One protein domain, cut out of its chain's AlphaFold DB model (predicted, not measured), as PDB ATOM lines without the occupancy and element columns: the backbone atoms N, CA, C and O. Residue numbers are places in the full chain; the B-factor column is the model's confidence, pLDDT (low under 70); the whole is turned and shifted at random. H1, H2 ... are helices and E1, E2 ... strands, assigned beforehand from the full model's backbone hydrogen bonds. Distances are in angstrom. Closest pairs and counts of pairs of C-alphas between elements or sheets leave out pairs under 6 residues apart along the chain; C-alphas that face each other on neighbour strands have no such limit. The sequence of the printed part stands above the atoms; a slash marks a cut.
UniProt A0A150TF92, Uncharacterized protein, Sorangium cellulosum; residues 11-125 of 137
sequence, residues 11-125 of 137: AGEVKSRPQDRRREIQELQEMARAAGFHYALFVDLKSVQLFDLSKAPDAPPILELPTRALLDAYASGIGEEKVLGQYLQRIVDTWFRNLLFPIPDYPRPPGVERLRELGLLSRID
ATOM      1  N   ALA A  11     207.410 178.011 161.286       93.81
ATOM      2  CA  ALA A  11     207.591 177.021 160.230       93.81
ATOM      3  C   ALA A  11     206.385 176.078 160.232       93.81
ATOM      4  O   ALA A  11     205.962 175.644 161.300       93.81
ATOM      5  N   GLY A  12     205.803 175.788 159.071       92.31
ATOM      6  CA  GLY A  12     204.595 174.971 158.972       92.31
ATOM      7  C   GLY A  12     204.767 173.806 158.012       92.31
ATOM      8  O   GLY A  12     205.304 173.994 156.925       92.31
ATOM      9  N   GLU A  13     204.263 172.637 158.390       93.19
ATOM     10  CA  GLU A  13     204.203 171.457 157.534       93.19
ATOM     11  C   GLU A  13     202.791 170.869 157.526       93.19
ATOM     12  O   GLU A  13     202.146 170.726 158.568       93.19
ATOM     13  N   VAL A  14     202.302 170.544 156.328       91.06
ATOM     14  CA  VAL A  14     200.958 170.004 156.106       91.06
ATOM     15  C   VAL A  14     201.070 168.633 155.447       91.06
ATOM     16  O   VAL A  14     201.562 168.508 154.325       91.06
ATOM     17  N   LYS A  15     200.592 167.591 156.129       89.62
ATOM     18  CA  LYS A  15     200.655 166.193 155.687       89.62
ATOM     19  C   LYS A  15     199.291 165.545 155.800       89.62
ATOM     20  O   LYS A  15     198.810 165.278 156.889       89.62
ATOM     21  N   SER A  16     198.678 165.175 154.680       81.81
ATOM     22  CA  SER A  16     197.384 164.474 154.727       81.81
ATOM     23  C   SER A  16     197.467 163.148 155.504       81.81
ATOM     24  O   SER A  16     196.574 162.821 156.280       81.81
ATOM     25  N   ARG A  17     198.534 162.366 155.294       82.69
ATOM     26  CA  ARG A  17     198.739 161.055 155.930       82.69
ATOM     27  C   ARG A  17     200.227 160.860 156.248       82.69
ATOM     28  O   ARG A  17     200.932 160.313 155.400       82.69
ATOM     29  N   PRO A  18     200.712 161.337 157.407       86.31
ATOM     30  CA  PRO A  18     202.091 161.090 157.822       86.31
ATOM     31  C   PRO A  18     202.324 159.589 158.033       86.31
ATOM     32  O   PRO A  18     201.430 158.884 158.515       86.31
ATOM     33  N   GLN A  19     203.506 159.098 157.660       86.38
ATOM     34  CA  GLN A  19     203.877 157.689 157.850       86.38
ATOM     35  C   GLN A  19     204.267 157.430 159.305       86.38
ATOM     36  O   GLN A  19     203.815 156.457 159.905       86.38
ATOM     37  N   ASP A  20     205.051 158.344 159.877       93.44
ATOM     38  CA  ASP A  20     205.404 158.366 161.292       93.44
ATOM     39  C   ASP A  20     205.250 159.791 161.815       93.44
ATOM     40  O   ASP A  20     206.173 160.601 161.825       93.44
ATOM     41  N   ARG A  21     204.032 160.094 162.265       92.31
ATOM     42  CA  ARG A  21     203.656 161.426 162.743       92.31
ATOM     43  C   ARG A  21     204.585 161.950 163.835       92.31
ATOM     44  O   ARG A  21     204.860 163.142 163.870       92.31
ATOM     45  N   ARG A  22     205.036 161.091 164.756       92.25
ATOM     46  CA  ARG A  22     205.894 161.537 165.861       92.25
ATOM     47  C   ARG A  22     207.256 161.953 165.324       92.25
ATOM     48  O   ARG A  22     207.742 163.018 165.691       92.25
ATOM     49  N   ARG A  23     207.836 161.120 164.464       93.44
ATOM     50  CA  ARG A  23     209.125 161.394 163.840       93.44
ATOM     51  C   ARG A  23     209.070 162.637 162.953       93.44
ATOM     52  O   ARG A  23     209.919 163.503 163.103       93.44
ATOM     53  N   GLU A  24     208.052 162.765 162.106       93.94
ATOM     54  CA  GLU A  24     207.889 163.924 161.216       93.94
ATOM     55  C   GLU A  24     207.739 165.237 162.009       93.94
ATOM     56  O   GLU A  24     208.350 166.244 161.660       93.94
ATOM     57  N   ILE A  25     207.009 165.233 163.134       94.75
ATOM     58  CA  ILE A  25     206.935 166.401 164.029       94.75
ATOM     59  C   ILE A  25     208.312 166.748 164.611       94.75
ATOM     60  O   ILE A  25     208.663 167.925 164.684       94.75
ATOM     61  N   GLN A  26     209.089 165.749 165.041       94.31
ATOM     62  CA  GLN A  26     210.428 165.974 165.595       94.31
ATOM     63  C   GLN A  26     211.382 166.544 164.539       94.31
ATOM     64  O   GLN A  26     212.044 167.545 164.805       94.31
ATOM     65  N   GLU A  27     211.387 165.973 163.333       94.19
ATOM     66  CA  GLU A  27     212.185 166.456 162.200       94.19
ATOM     67  C   GLU A  27     211.820 167.908 161.841       94.19
ATOM     68  O   GLU A  27     212.710 168.752 161.699       94.19
ATOM     69  N   LEU A  28     210.522 168.243 161.798       95.19
ATOM     70  CA  LEU A  28     210.057 169.618 161.603       95.19
ATOM     71  C   LEU A  28     210.578 170.558 162.696       95.19
ATOM     72  O   LEU A  28     211.073 171.641 162.386       95.19
ATOM     73  N   GLN A  29     210.451 170.181 163.972       96.06
ATOM     74  CA  GLN A  29     210.890 171.023 165.089       96.06
ATOM     75  C   GLN A  29     212.401 171.272 165.063       96.06
ATOM     76  O   GLN A  29     212.839 172.398 165.305       96.06
ATOM     77  N   GLU A  30     213.197 170.245 164.767       94.81
ATOM     78  CA  GLU A  30     214.654 170.350 164.659       94.81
ATOM     79  C   GLU A  30     215.064 171.261 163.502       94.81
ATOM     80  O   GLU A  30     215.822 172.212 163.709       94.81
ATOM     81  N   MET A  31     214.506 171.030 162.309       95.00
ATOM     82  CA  MET A  31     214.763 171.851 161.126       95.00
ATOM     83  C   MET A  31     214.352 173.310 161.358       95.00
ATOM     84  O   MET A  31     215.126 174.229 161.091       95.00
ATOM     85  N   ALA A  32     213.148 173.539 161.886       95.31
ATOM     86  CA  ALA A  32     212.627 174.874 162.146       95.31
ATOM     87  C   ALA A  32     213.475 175.621 163.187       95.31
ATOM     88  O   ALA A  32     213.790 176.796 162.993       95.31
ATOM     89  N   ARG A  33     213.909 174.933 164.253       94.00
ATOM     90  CA  ARG A  33     214.804 175.507 165.264       94.00
ATOM     91  C   ARG A  33     216.158 175.877 164.659       94.00
ATOM     92  O   ARG A  33     216.650 176.971 164.918       94.00
ATOM     93  N   ALA A  34     216.740 175.002 163.838       93.81
ATOM     94  CA  ALA A  34     218.008 175.268 163.154       93.81
ATOM     95  C   ALA A  34     217.913 176.459 162.181       93.81
ATOM     96  O   ALA A  34     218.860 177.233 162.064       93.81
ATOM     97  N   ALA A  35     216.757 176.647 161.539       92.69
ATOM     98  CA  ALA A  35     216.468 177.778 160.657       92.69
ATOM     99  C   ALA A  35     216.046 179.068 161.401       92.69
ATOM    100  O   ALA A  35     215.705 180.063 160.762       92.69
ATOM    101  N   GLY A  36     216.070 179.071 162.739       93.75
ATOM    102  CA  GLY A  36     215.809 180.255 163.561       93.75
ATOM    103  C   GLY A  36     214.332 180.577 163.800       93.75
ATOM    104  O   GLY A  36     214.035 181.652 164.312       93.75
ATOM    105  N   PHE A  37     213.404 179.677 163.465       94.06
ATOM    106  CA  PHE A  37     211.987 179.872 163.774       94.06
ATOM    107  C   PHE A  37     211.717 179.732 165.277       94.06
ATOM    108  O   PHE A  37     212.362 178.959 165.985       94.06
ATOM    109  N   HIS A  38     210.704 180.449 165.763       93.81
ATOM    110  CA  HIS A  38     210.262 180.374 167.158       93.81
ATOM    111  C   HIS A  38     209.210 179.290 167.402       93.81
ATOM    112  O   HIS A  38     209.101 178.773 168.515       93.81
ATOM    113  N   TYR A  39     208.437 178.944 166.374       95.12
ATOM    114  CA  TYR A  39     207.341 177.993 166.469       95.12
ATOM    115  C   TYR A  39     207.334 177.028 165.284       95.12
ATOM    116  O   TYR A  39     207.711 177.389 164.166       95.12
ATOM    117  N   ALA A  40     206.838 175.819 165.527       95.81
ATOM    118  CA  ALA A  40     206.567 174.825 164.495       95.81
ATOM    119  C   ALA A  40     205.076 174.480 164.482       95.81
ATOM    120  O   ALA A  40     204.494 174.222 165.532       95.81
ATOM    121  N   LEU A  41     204.462 174.473 163.302       95.62
ATOM    122  CA  LEU A  41     203.081 174.065 163.077       95.62
ATOM    123  C   LEU A  41     203.067 172.763 162.275       95.62
ATOM    124  O   LEU A  41     203.514 172.741 161.133       95.62
ATOM    125  N   PHE A  42     202.490 171.711 162.837       95.38
ATOM    126  CA  PHE A  42     202.240 170.465 162.125       95.38
ATOM    127  C   PHE A  42     200.741 170.276 161.926       95.38
ATOM    128  O   PHE A  42     199.967 170.354 162.885       95.38
ATOM    129  N   VAL A  43     200.324 170.030 160.688       93.75
ATOM    130  CA  VAL A  43     198.917 169.818 160.343       93.75
ATOM    131  C   VAL A  43     198.751 168.513 159.589       93.75
ATOM    132  O   VAL A  43     199.356 168.310 158.540       93.75
ATOM    133  N   ASP A  44     197.865 167.658 160.085       92.00
ATOM    134  CA  ASP A  44     197.408 166.467 159.380       92.00
ATOM    135  C   ASP A  44     195.881 166.372 159.354       92.00
ATOM    136  O   ASP A  44     195.183 167.284 159.792       92.00
ATOM    137  N   LEU A  45     195.319 165.289 158.810       88.81
ATOM    138  CA  LEU A  45     193.859 165.111 158.793       88.81
ATOM    139  C   LEU A  45     193.246 164.923 160.190       88.81
ATOM    140  O   LEU A  45     192.032 165.022 160.328       88.81
ATOM    141  N   LYS A  46     194.049 164.660 161.226       90.94
ATOM    142  CA  LYS A  46     193.556 164.460 162.593       90.94
ATOM    143  C   LYS A  46     193.577 165.763 163.385       90.94
ATOM    144  O   LYS A  46     192.648 166.049 164.137       90.94
ATOM    145  N   SER A  47     194.638 166.541 163.237       94.38
ATOM    146  CA  SER A  47     194.967 167.628 164.154       94.38
ATOM    147  C   SER A  47     195.817 168.725 163.522       94.38
ATOM    148  O   SER A  47     196.638 168.485 162.637       94.38
ATOM    149  N   VAL A  48     195.664 169.920 164.080       94.69
ATOM    150  CA  VAL A  48     196.546 171.072 163.913       94.69
ATOM    151  C   VAL A  48     197.264 171.268 165.244       94.69
ATOM    152  O   VAL A  48     196.610 171.467 166.271       94.69
ATOM    153  N   GLN A  49     198.592 171.201 165.237       96.50
ATOM    154  CA  GLN A  49     199.427 171.331 166.431       96.50
ATOM    155  C   GLN A  49     200.476 172.427 166.247       96.50
ATOM    156  O   GLN A  49     201.237 172.400 165.285       96.50
ATOM    157  N   LEU A  50     200.536 173.372 167.186       95.81
ATOM    158  CA  LEU A  50     201.569 174.406 167.254       95.81
ATOM    159  C   LEU A  50     202.483 174.140 168.449       95.81
ATOM    160  O   LEU A  50     202.004 173.945 169.564       95.81
ATOM    161  N   PHE A  51     203.788 174.208 168.231       96.44
ATOM    162  CA  PHE A  51     204.825 173.968 169.229       96.44
ATOM    163  C   PHE A  51     205.673 175.223 169.436       96.44
ATOM    164  O   PHE A  51     205.970 175.938 168.481       96.44
ATOM    165  N   ASP A  52     206.081 175.469 170.681       95.25
ATOM    166  CA  ASP A  52     207.072 176.487 171.046       95.25
ATOM    167  C   ASP A  52     208.474 175.863 170.997       95.25
ATOM    168  O   ASP A  52     208.790 174.980 171.794       95.25
ATOM    169  N   LEU A  53     209.323 176.321 170.072       95.44
ATOM    170  CA  LEU A  53     210.651 175.738 169.854       95.44
ATOM    171  C   LEU A  53     211.672 176.092 170.938       95.44
ATOM    172  O   LEU A  53     212.745 175.479 170.967       95.44
ATOM    173  N   SER A  54     211.341 177.024 171.842       93.31
ATOM    174  CA  SER A  54     212.125 177.290 173.055       93.31
ATOM    175  C   SER A  54     211.958 176.201 174.120       93.31
ATOM    176  O   SER A  54     212.747 176.131 175.064       93.31
ATOM    177  N   LYS A  55     210.937 175.348 173.984       92.44
ATOM    178  CA  LYS A  55     210.696 174.203 174.863       92.44
ATOM    179  C   LYS A  55     211.457 172.969 174.381       92.44
ATOM    180  O   LYS A  55     211.977 172.918 173.262       92.44
ATOM    181  N   ALA A  56     211.528 171.971 175.259       88.81
ATOM    182  CA  ALA A  56     212.096 170.674 174.924       88.81
ATOM    183  C   ALA A  56     211.325 170.027 173.748       88.81
ATOM    184  O   ALA A  56     210.120 170.259 173.631       88.81
ATOM    185  N   PRO A  57     211.979 169.234 172.874       81.75
ATOM    186  CA  PRO A  57     211.330 168.629 171.700       81.75
ATOM    187  C   PRO A  57     210.119 167.730 172.009       81.75
ATOM    188  O   PRO A  57     209.268 167.485 171.161       81.75
ATOM    189  N   ASP A  58     210.048 167.200 173.225       87.81
ATOM    190  CA  ASP A  58     208.971 166.351 173.730       87.81
ATOM    191  C   ASP A  58     207.876 167.130 174.476       87.81
ATOM    192  O   ASP A  58     206.904 166.533 174.946       87.81
ATOM    193  N   ALA A  59     208.001 168.457 174.577       92.19
ATOM    194  CA  ALA A  59     206.979 169.293 175.180       92.19
ATOM    195  C   ALA A  59     205.657 169.205 174.390       92.19
ATOM    196  O   ALA A  59     205.663 169.143 173.155       92.19
ATOM    197  N   PRO A  60     204.504 169.231 175.085       94.62
ATOM    198  CA  PRO A  60     203.208 169.216 174.423       94.62
ATOM    199  C   PRO A  60     203.007 170.478 173.567       94.62
ATOM    200  O   PRO A  60     203.596 171.528 173.857       94.62
ATOM    201  N   PRO A  61     202.148 170.408 172.535       96.12
ATOM    202  CA  PRO A  61     201.819 171.572 171.730       96.12
ATOM    203  C   PRO A  61     201.166 172.671 172.586       96.12
ATOM    204  O   PRO A  61     200.359 172.407 173.478       96.12
ATOM    205  N   ILE A  62     201.493 173.931 172.292       95.31
ATOM    206  CA  ILE A  62     200.902 175.113 172.944       95.31
ATOM    207  C   ILE A  62     199.485 175.416 172.430       95.31
ATOM    208  O   ILE A  62     198.706 176.102 173.102       95.31
ATOM    209  N   LEU A  63     199.161 174.886 171.247       94.81
ATOM    210  CA  LEU A  63     197.831 174.844 170.651       94.81
ATOM    211  C   LEU A  63     197.640 173.481 169.992       94.81
ATOM    212  O   LEU A  63     198.441 173.087 169.148       94.81
ATOM    213  N   GLU A  64     196.543 172.817 170.323       95.81
ATOM    214  CA  GLU A  64     196.083 171.624 169.629       95.81
ATOM    215  C   GLU A  64     194.588 171.749 169.369       95.81
ATOM    216  O   GLU A  64     193.812 172.093 170.263       95.81
ATOM    217  N   LEU A  65     194.189 171.501 168.128       94.56
ATOM    218  CA  LEU A  65     192.791 171.511 167.720       94.56
ATOM    219  C   LEU A  65     192.548 170.435 166.657       94.56
ATOM    220  O   LEU A  65     193.449 170.140 165.865       94.56
ATOM    221  N   PRO A  66     191.352 169.825 166.624       93.50
ATOM    222  CA  PRO A  66     191.022 168.855 165.593       93.50
ATOM    223  C   PRO A  66     190.970 169.556 164.234       93.50
ATOM    224  O   PRO A  66     190.341 170.607 164.105       93.50
ATOM    225  N   THR A  67     191.570 168.961 163.203       90.94
ATOM    226  CA  THR A  67     191.553 169.526 161.838       90.94
ATOM    227  C   THR A  67     190.134 169.735 161.323       90.94
ATOM    228  O   THR A  67     189.864 170.697 160.604       90.94
ATOM    229  N   ARG A  68     189.192 168.911 161.789       88.44
ATOM    230  CA  ARG A  68     187.763 169.086 161.549       88.44
ATOM    231  C   ARG A  68     187.246 170.482 161.896       88.44
ATOM    232  O   ARG A  68     186.442 171.017 161.149       88.44
ATOM    233  N   ALA A  69     187.755 171.120 162.952       90.06
ATOM    234  CA  ALA A  69     187.353 172.480 163.307       90.06
ATOM    235  C   ALA A  69     187.718 173.510 162.220       90.06
ATOM    236  O   ALA A  69     186.973 174.464 162.011       90.06
ATOM    237  N   LEU A  70     188.838 173.321 161.506       88.81
ATOM    238  CA  LEU A  70     189.190 174.156 160.349       88.81
ATOM    239  C   LEU A  70     188.287 173.852 159.154       88.81
ATOM    240  O   LEU A  70     187.864 174.775 158.460       88.81
ATOM    241  N   LEU A  71     187.994 172.573 158.913       86.44
ATOM    242  CA  LEU A  71     187.124 172.158 157.812       86.44
ATOM    243  C   LEU A  71     185.699 172.685 157.996       86.44
ATOM    244  O   LEU A  71     185.135 173.246 157.064       86.44
ATOM    245  N   ASP A  72     185.144 172.597 159.201       86.69
ATOM    246  CA  ASP A  72     183.809 173.117 159.501       86.69
ATOM    247  C   ASP A  72     183.745 174.647 159.330       86.69
ATOM    248  O   ASP A  72     182.739 175.175 158.858       86.69
ATOM    249  N   ALA A  73     184.831 175.361 159.653       85.44
ATOM    250  CA  ALA A  73     184.900 176.817 159.530       85.44
ATOM    251  C   ALA A  73     185.049 177.317 158.081       85.44
ATOM    252  O   ALA A  73     184.564 178.402 157.760       85.44
ATOM    253  N   TYR A  74     185.740 176.565 157.216       84.50
ATOM    254  CA  TYR A  74     186.180 177.066 155.903       84.50
ATOM    255  C   TYR A  74     185.779 176.197 154.704       84.50
ATOM    256  O   TYR A  74     185.960 176.611 153.563       84.50
ATOM    257  N   ALA A  75     185.248 174.999 154.937       76.88
ATOM    258  CA  ALA A  75     185.015 173.973 153.923       76.88
ATOM    259  C   ALA A  75     183.677 173.239 154.126       76.88
ATOM    260  O   ALA A  75     183.605 172.021 153.937       76.88
ATOM    261  N   SER A  76     182.617 173.959 154.518       66.31
ATOM    262  CA  SER A  76     181.306 173.363 154.806       66.31
ATOM    263  C   SER A  76     180.842 172.443 153.664       66.31
ATOM    264  O   SER A  76     180.635 172.902 152.541       66.31
ATOM    265  N   GLY A  77     180.672 171.148 153.954       62.47
ATOM    266  CA  GLY A  77     180.164 170.147 153.003       62.47
ATOM    267  C   GLY A  77     181.208 169.224 152.359       62.47
ATOM    268  O   GLY A  77     180.825 168.359 151.570       62.47
ATOM    269  N   ILE A  78     182.498 169.349 152.691       62.12
ATOM    270  CA  ILE A  78     183.534 168.404 152.239       62.12
ATOM    271  C   ILE A  78     183.831 167.391 153.345       62.12
ATOM    272  O   ILE A  78     184.279 167.760 154.428       62.12
ATOM    273  N   GLY A  79     183.594 166.107 153.067       60.03
ATOM    274  CA  GLY A  79     184.011 165.020 153.953       60.03
ATOM    275  C   GLY A  79     185.535 164.880 153.993       60.03
ATOM    276  O   GLY A  79     186.211 165.034 152.968       60.03
ATOM    277  N   GLU A  80     186.081 164.593 155.177       61.09
ATOM    278  CA  GLU A  80     187.521 164.421 155.436       61.09
ATOM    279  C   GLU A  80     188.181 163.424 154.467       61.09
ATOM    280  O   GLU A  80     189.342 163.580 154.088       61.09
ATOM    281  N   GLU A  81     187.426 162.433 153.989       60.16
ATOM    282  CA  GLU A  81     187.873 161.403 153.055       60.16
ATOM    283  C   GLU A  81     188.224 161.922 151.650       60.16
ATOM    284  O   GLU A  81     188.936 161.240 150.908       60.16
ATOM    285  N   LYS A  82     187.763 163.127 151.287       61.28
ATOM    286  CA  LYS A  82     188.035 163.777 149.991       61.28
ATOM    287  C   LYS A  82     189.092 164.878 150.075       61.28
ATOM    288  O   LYS A  82     189.426 165.483 149.055       61.28
ATOM    289  N   VAL A  83     189.624 165.148 151.268       63.50
ATOM    290  CA  VAL A  83     190.621 166.200 151.478       63.50
ATOM    291  C   VAL A  83     191.979 165.731 150.950       63.50
ATOM    292  O   VAL A  83     192.705 164.970 151.589       63.50
ATOM    293  N   LEU A  84     192.332 166.198 149.751       68.94
ATOM    294  CA  LEU A  84     193.688 166.087 149.213       68.94
ATOM    295  C   LEU A  84     194.642 166.982 150.022       68.94
ATOM    296  O   LEU A  84     194.233 168.029 150.520       68.94
ATOM    297  N   GLY A  85     195.929 166.630 150.103       70.31
ATOM    298  CA  GLY A  85     196.921 167.425 150.850       70.31
ATOM    299  C   GLY A  85     196.978 168.896 150.420       70.31
ATOM    300  O   GLY A  85     197.025 169.786 151.264       70.31
ATOM    301  N   GLN A  86     196.837 169.160 149.118       74.12
ATOM    302  CA  GLN A  86     196.752 170.522 148.572       74.12
ATOM    303  C   GLN A  86     195.513 171.286 149.060       74.12
ATOM    304  O   GLN A  86     195.547 172.507 149.195       74.12
ATOM    305  N   TYR A  87     194.406 170.585 149.321       82.19
ATOM    306  CA  TYR A  87     193.208 171.198 149.884       82.19
ATOM    307  C   TYR A  87     193.433 171.583 151.346       82.19
ATOM    308  O   TYR A  87     193.159 172.718 151.725       82.19
ATOM    309  N   LEU A  88     194.005 170.677 152.147       85.00
ATOM    310  CA  LEU A  88     194.336 170.955 153.546       85.00
ATOM    311  C   LEU A  88     195.293 172.148 153.673       85.00
ATOM    312  O   LEU A  88     195.077 173.018 154.509       85.00
ATOM    313  N   GLN A  89     196.288 172.237 152.789       86.88
ATOM    314  CA  GLN A  89     197.204 173.374 152.732       86.88
ATOM    315  C   GLN A  89     196.467 174.699 152.491       86.88
ATOM    316  O   GLN A  89     196.645 175.640 153.257       86.88
ATOM    317  N   ARG A  90     195.557 174.756 151.507       85.81
ATOM    318  CA  ARG A  90     194.742 175.960 151.243       85.81
ATOM    319  C   ARG A  90     193.878 176.367 152.437       85.81
ATOM    320  O   ARG A  90     193.679 177.558 152.675       85.81
ATOM    321  N   ILE A  91     193.354 175.393 153.178       88.44
ATOM    322  CA  ILE A  91     192.571 175.651 154.390       88.44
ATOM    323  C   ILE A  91     193.456 176.242 155.491       88.44
ATOM    324  O   ILE A  91     193.052 177.214 156.127       88.44
ATOM    325  N   VAL A  92     194.670 175.723 155.680       89.12
ATOM    326  CA  VAL A  92     195.652 176.275 156.630       89.12
ATOM    327  C   VAL A  92     196.081 177.690 156.228       89.12
ATOM    328  O   VAL A  92     196.120 178.575 157.081       89.12
ATOM    329  N   ASP A  93     196.318 177.944 154.940       86.56
ATOM    330  CA  ASP A  93     196.657 179.280 154.433       86.56
ATOM    331  C   ASP A  93     195.513 180.278 154.679       86.56
ATOM    332  O   ASP A  93     195.731 181.393 155.159       86.56
ATOM    333  N   THR A  94     194.271 179.861 154.412       86.56
ATOM    334  CA  THR A  94     193.067 180.668 154.673       86.56
ATOM    335  C   THR A  94     192.899 180.942 156.165       86.56
ATOM    336  O   THR A  94     192.604 182.071 156.562       86.56
ATOM    337  N   TRP A  95     193.130 179.930 157.003       89.00
ATOM    338  CA  TRP A  95     193.097 180.065 158.455       89.00
ATOM    339  C   TRP A  95     194.098 181.115 158.940       89.00
ATOM    340  O   TRP A  95     193.702 182.034 159.655       89.00
ATOM    341  N   PHE A  96     195.354 181.047 158.492       86.25
ATOM    342  CA  PHE A  96     196.370 182.040 158.838       86.25
ATOM    343  C   PHE A  96     196.024 183.441 158.351       86.25
ATOM    344  O   PHE A  96     196.174 184.404 159.100       86.25
ATOM    345  N   ARG A  97     195.518 183.566 157.123       84.12
ATOM    346  CA  ARG A  97     195.102 184.862 156.585       84.12
ATOM    347  C   ARG A  97     194.017 185.507 157.442       84.12
ATOM    348  O   ARG A  97     194.094 186.701 157.703       84.12
ATOM    349  N   ASN A  98     193.055 184.726 157.923       86.75
ATOM    350  CA  ASN A  98     191.985 185.232 158.782       86.75
ATOM    351  C   ASN A  98     192.446 185.513 160.222       86.75
ATOM    352  O   ASN A  98     191.813 186.310 160.912       86.75
ATOM    353  N   LEU A  99     193.534 184.883 160.686       85.38
ATOM    354  CA  LEU A  99     194.189 185.255 161.946       85.38
ATOM    355  C   LEU A  99     194.880 186.623 161.839       85.38
ATOM    356  O   LEU A  99     194.797 187.405 162.783       85.38
ATOM    357  N   LEU A 100     195.534 186.901 160.705       81.94
ATOM    358  CA  LEU A 100     196.236 188.164 160.438       81.94
ATOM    359  C   LEU A 100     195.287 189.317 160.108       81.94
ATOM    360  O   LEU A 100     195.505 190.450 160.523       81.94
ATOM    361  N   PHE A 101     194.220 189.023 159.368       82.00
ATOM    362  CA  PHE A 101     193.255 190.009 158.896       82.00
ATOM    363  C   PHE A 101     191.839 189.572 159.293       82.00
ATOM    364  O   PHE A 101     191.108 189.026 158.459       82.00
ATOM    365  N   PRO A 102     191.440 189.766 160.565       79.44
ATOM    366  CA  PRO A 102     190.124 189.362 161.039       79.44
ATOM    367  C   PRO A 102     189.015 190.088 160.273       79.44
ATOM    368  O   PRO A 102     189.013 191.316 160.176       79.44
ATOM    369  N   ILE A 103     188.046 189.332 159.761       80.00
ATOM    370  CA  ILE A 103     186.859 189.877 159.097       80.00
ATOM    371  C   ILE A 103     185.716 189.916 160.130       80.00
ATOM    372  O   ILE A 103     185.400 188.860 160.683       80.00
ATOM    373  N   PRO A 104     185.086 191.079 160.395       75.50
ATOM    374  CA  PRO A 104     184.081 191.242 161.455       75.50
ATOM    375  C   PRO A 104     182.885 190.275 161.404       75.50
ATOM    376  O   PRO A 104     182.386 189.895 162.460       75.50
ATOM    377  N   ASP A 105     182.484 189.830 160.208       73.81
ATOM    378  CA  ASP A 105     181.287 189.000 159.975       73.81
ATOM    379  C   ASP A 105     181.600 187.589 159.433       73.81
ATOM    380  O   ASP A 105     180.719 186.887 158.936       73.81
ATOM    381  N   TYR A 106     182.863 187.162 159.489       74.56
ATOM    382  CA  TYR A 106     183.289 185.835 159.033       74.56
ATOM    383  C   TYR A 106     183.437 184.874 160.223       74.56
ATOM    384  O   TYR A 106     183.699 185.339 161.338       74.56
ATOM    385  N   PRO A 107     183.300 183.541 160.033       76.00
ATOM    386  CA  PRO A 107     183.542 182.577 161.098       76.00
ATOM    387  C   PRO A 107     184.839 182.873 161.847       76.00
ATOM    388  O   PRO A 107     185.910 183.008 161.248       76.00
ATOM    389  N   ARG A 108     184.728 182.985 163.176       84.88
ATOM    390  CA  ARG A 108     185.873 183.257 164.046       84.88
ATOM    391  C   ARG A 108     186.922 182.153 163.832       84.88
ATOM    392  O   ARG A 108     186.567 180.980 163.980       84.88
ATOM    393  N   PRO A 109     188.192 182.485 163.519       88.38
ATOM    394  CA  PRO A 109     189.194 181.468 163.228       88.38
ATOM    395  C   PRO A 109     189.364 180.501 164.408       88.38
ATOM    396  O   PRO A 109     189.548 180.956 165.544       88.38
ATOM    397  N   PRO A 110     189.334 179.176 164.176       91.19
ATOM    398  CA  PRO A 110     189.574 178.205 165.236       91.19
ATOM    399  C   PRO A 110     190.902 178.475 165.951       91.19
ATOM    400  O   PRO A 110     191.905 178.794 165.316       91.19
ATOM    401  N   GLY A 111     190.913 178.390 167.281       89.81
ATOM    402  CA  GLY A 111     192.116 178.621 168.088       89.81
ATOM    403  C   GLY A 111     192.534 180.088 168.275       89.81
ATOM    404  O   GLY A 111     193.481 180.332 169.018       89.81
ATOM    405  N   VAL A 112     191.836 181.074 167.686       90.12
ATOM    406  CA  VAL A 112     192.238 182.498 167.760       90.12
ATOM    407  C   VAL A 112     192.354 183.036 169.188       90.12
ATOM    408  O   VAL A 112     193.290 183.772 169.483       90.12
ATOM    409  N   GLU A 113     191.453 182.647 170.094       89.44
ATOM    410  CA  GLU A 113     191.500 183.092 171.495       89.44
ATOM    411  C   GLU A 113     192.761 182.583 172.187       89.44
ATOM    412  O   GLU A 113     193.487 183.351 172.813       89.44
ATOM    413  N   ARG A 114     193.094 181.308 171.971       89.56
ATOM    414  CA  ARG A 114     194.304 180.712 172.528       89.56
ATOM    415  C   ARG A 114     195.564 181.372 171.970       89.56
ATOM    416  O   ARG A 114     196.491 181.664 172.716       89.56
ATOM    417  N   LEU A 115     195.589 181.651 170.668       89.75
ATOM    418  CA  LEU A 115     196.696 182.370 170.033       89.75
ATOM    419  C   LEU A 115     196.833 183.809 170.548       89.75
ATOM    420  O   LEU A 115     197.951 184.315 170.655       89.75
ATOM    421  N   ARG A 116     195.714 184.458 170.894       89.06
ATOM    422  CA  ARG A 116     195.691 185.785 171.518       89.06
ATOM    423  C   ARG A 116     196.259 185.751 172.933       89.06
ATOM    424  O   ARG A 116     197.126 186.559 173.240       89.06
ATOM    425  N   GLU A 117     195.819 184.808 173.764       88.94
ATOM    426  CA  GLU A 117     196.327 184.612 175.133       88.94
ATOM    427  C   GLU A 117     197.836 184.353 175.162       88.94
ATOM    428  O   GLU A 117     198.540 184.838 176.042       88.94
ATOM    429  N   LEU A 118     198.339 183.608 174.176       86.06
ATOM    430  CA  LEU A 118     199.766 183.327 174.012       86.06
ATOM    431  C   LEU A 118     200.564 184.533 173.479       86.06
ATOM    432  O   LEU A 118     201.780 184.435 173.323       86.06
ATOM    433  N   GLY A 119     199.903 185.649 173.152       87.38
ATOM    434  CA  GLY A 119     200.522 186.827 172.540       87.38
ATOM    435  C   GLY A 119     201.028 186.591 171.113       87.38
ATOM    436  O   GLY A 119     201.730 187.438 170.564       87.38
ATOM    437  N   LEU A 120     200.686 185.452 170.496       87.00
ATOM    438  CA  LEU A 120     201.175 185.087 169.168       87.00
ATOM    439  C   LEU A 120     200.596 186.013 168.101       87.00
ATOM    440  O   LEU A 120     201.327 186.420 167.208       87.00
ATOM    441  N   LEU A 121     199.316 186.392 168.224       86.06
ATOM    442  CA  LEU A 121     198.660 187.292 167.267       86.06
ATOM    443  C   LEU A 121     199.388 188.635 167.146       86.06
ATOM    444  O   LEU A 121     199.591 189.118 166.043       86.06
ATOM    445  N   SER A 122     199.850 189.194 168.266       84.62
ATOM    446  CA  SER A 122     200.621 190.441 168.271       84.62
ATOM    447  C   SER A 122     202.015 190.288 167.661       84.62
ATOM    448  O   SER A 122     202.566 191.264 167.173       84.62
ATOM    449  N   ARG A 123     202.599 189.082 167.689       81.69
ATOM    450  CA  ARG A 123     203.907 188.806 167.069       81.69
ATOM    451  C   ARG A 123     203.818 188.656 165.556       81.69
ATOM    452  O   ARG A 123     204.772 188.980 164.864       81.69
ATOM    453  N   ILE A 124     202.704 188.120 165.063       82.00
ATOM    454  CA  ILE A 124     202.488 187.878 163.633       82.00
ATOM    455  C   ILE A 124     201.831 189.074 162.928       82.00
ATOM    456  O   ILE A 124     201.739 189.066 161.703       82.00
ATOM    457  N   ASP A 125     201.370 190.081 163.675       79.75
ATOM    458  CA  ASP A 125     200.708 191.270 163.133       79.75
ATOM    459  C   ASP A 125     201.599 192.015 162.126       79.75
ATOM    460  O   ASP A 125     202.801 192.194 162.334       79.75
TER     461      ASP A 125
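Overview. This is residues 11 to 125 of the 137 residues of an uncharacterized protein of Sorangium cellulosum (UniProt A0A150TF92). A mixed sheet of four strands stands between H1, packed on one face, and the longest helix, H3, on the opposite face; both helices cover the E1 and E2 part of the sheet, in three layers. H2 follows E4 directly and packs on H3, while the short H4 and H5 gather near the last residues of H3. The 115 printed residues hold five named helices and four named strands, in the order E1 H1 E2 E3 E4 H2 H3 H4 H5; the sheet's order is E1 E2 E3 E4, and the class is mixed, helices and strands. The whole is compact, with a radius of gyration of the C-alphas of 14.0 A and spans of 37 by 34 by 20 A.

Arrangement. E1, residues 11 to 15, is an edge strand, parallel to E2, residues 39 to 44, with N 13 and O 41 2.8 A apart. Between them in the chain comes H1, residues 21 to 34; E1, H1 and E2 form a strand-helix-strand unit, two parallel neighbour strands joined through a helix, with a right-handed crossover. H1 is on the sheet at a height of 8.4 A and runs along the strands, at 25 degrees to E2 on the local plane; their closest C-alphas are those of Gln 29 and Ala 40, 5.8 A apart. E2, E3, residues 47 to 52, and E4, residues 63 to 66, make a meander, each strand the antiparallel neighbour of the one before. Hairpin E2 and E3 has N 42 and O 49 at 2.8 A; hairpin E3 and E4 has N 48 and O 65 at 2.9 A. H2, residues 67 to 74, touches residues 91 to 95 of H3, residues 85 to 100, at a steep tilt of 66 degrees, the same way; the closest C-alphas, of Tyr 74 and Ile 91, are 6.7 A apart. H3 is on the sheet at a height of 9.8 A, on the opposite face from H1, and its closest C-alphas to E1 are those of Gln 89 and Val 14, 6.1 A apart. H4, residues 112 to 117, only grazes the sheet, with residues 112 to 115. H5, residues 120 to 124, only just touches H3, with 3 pairs of C-alphas within 8 A; the closest are those of Ile 124 and Leu 100, 7.0 A apart. In H1 to H5 every O i to N i+4 pair is within hydrogen-bond range.

Along the chain. E1 begins at C-alpha 11 (207.591, 177.021, 160.230). H1 is 19.9 A long, E2 16.8 A, E3 16.5 A and H3 22.9 A, from C-alpha 85 (196.921, 167.425, 150.850) onward. H5 ends at C-alpha 124 (202.488, 187.878, 163.633).

Size, cuts and confidence. The C-alphas farthest apart, of Ala 34 and Gly 77, are 39.5 A apart. The printed part has no cut, and the link from H3 to H4, 11 residues, is long. Mean pLDDT of the printed part is 87.0; residues 76 to 84 are under 70.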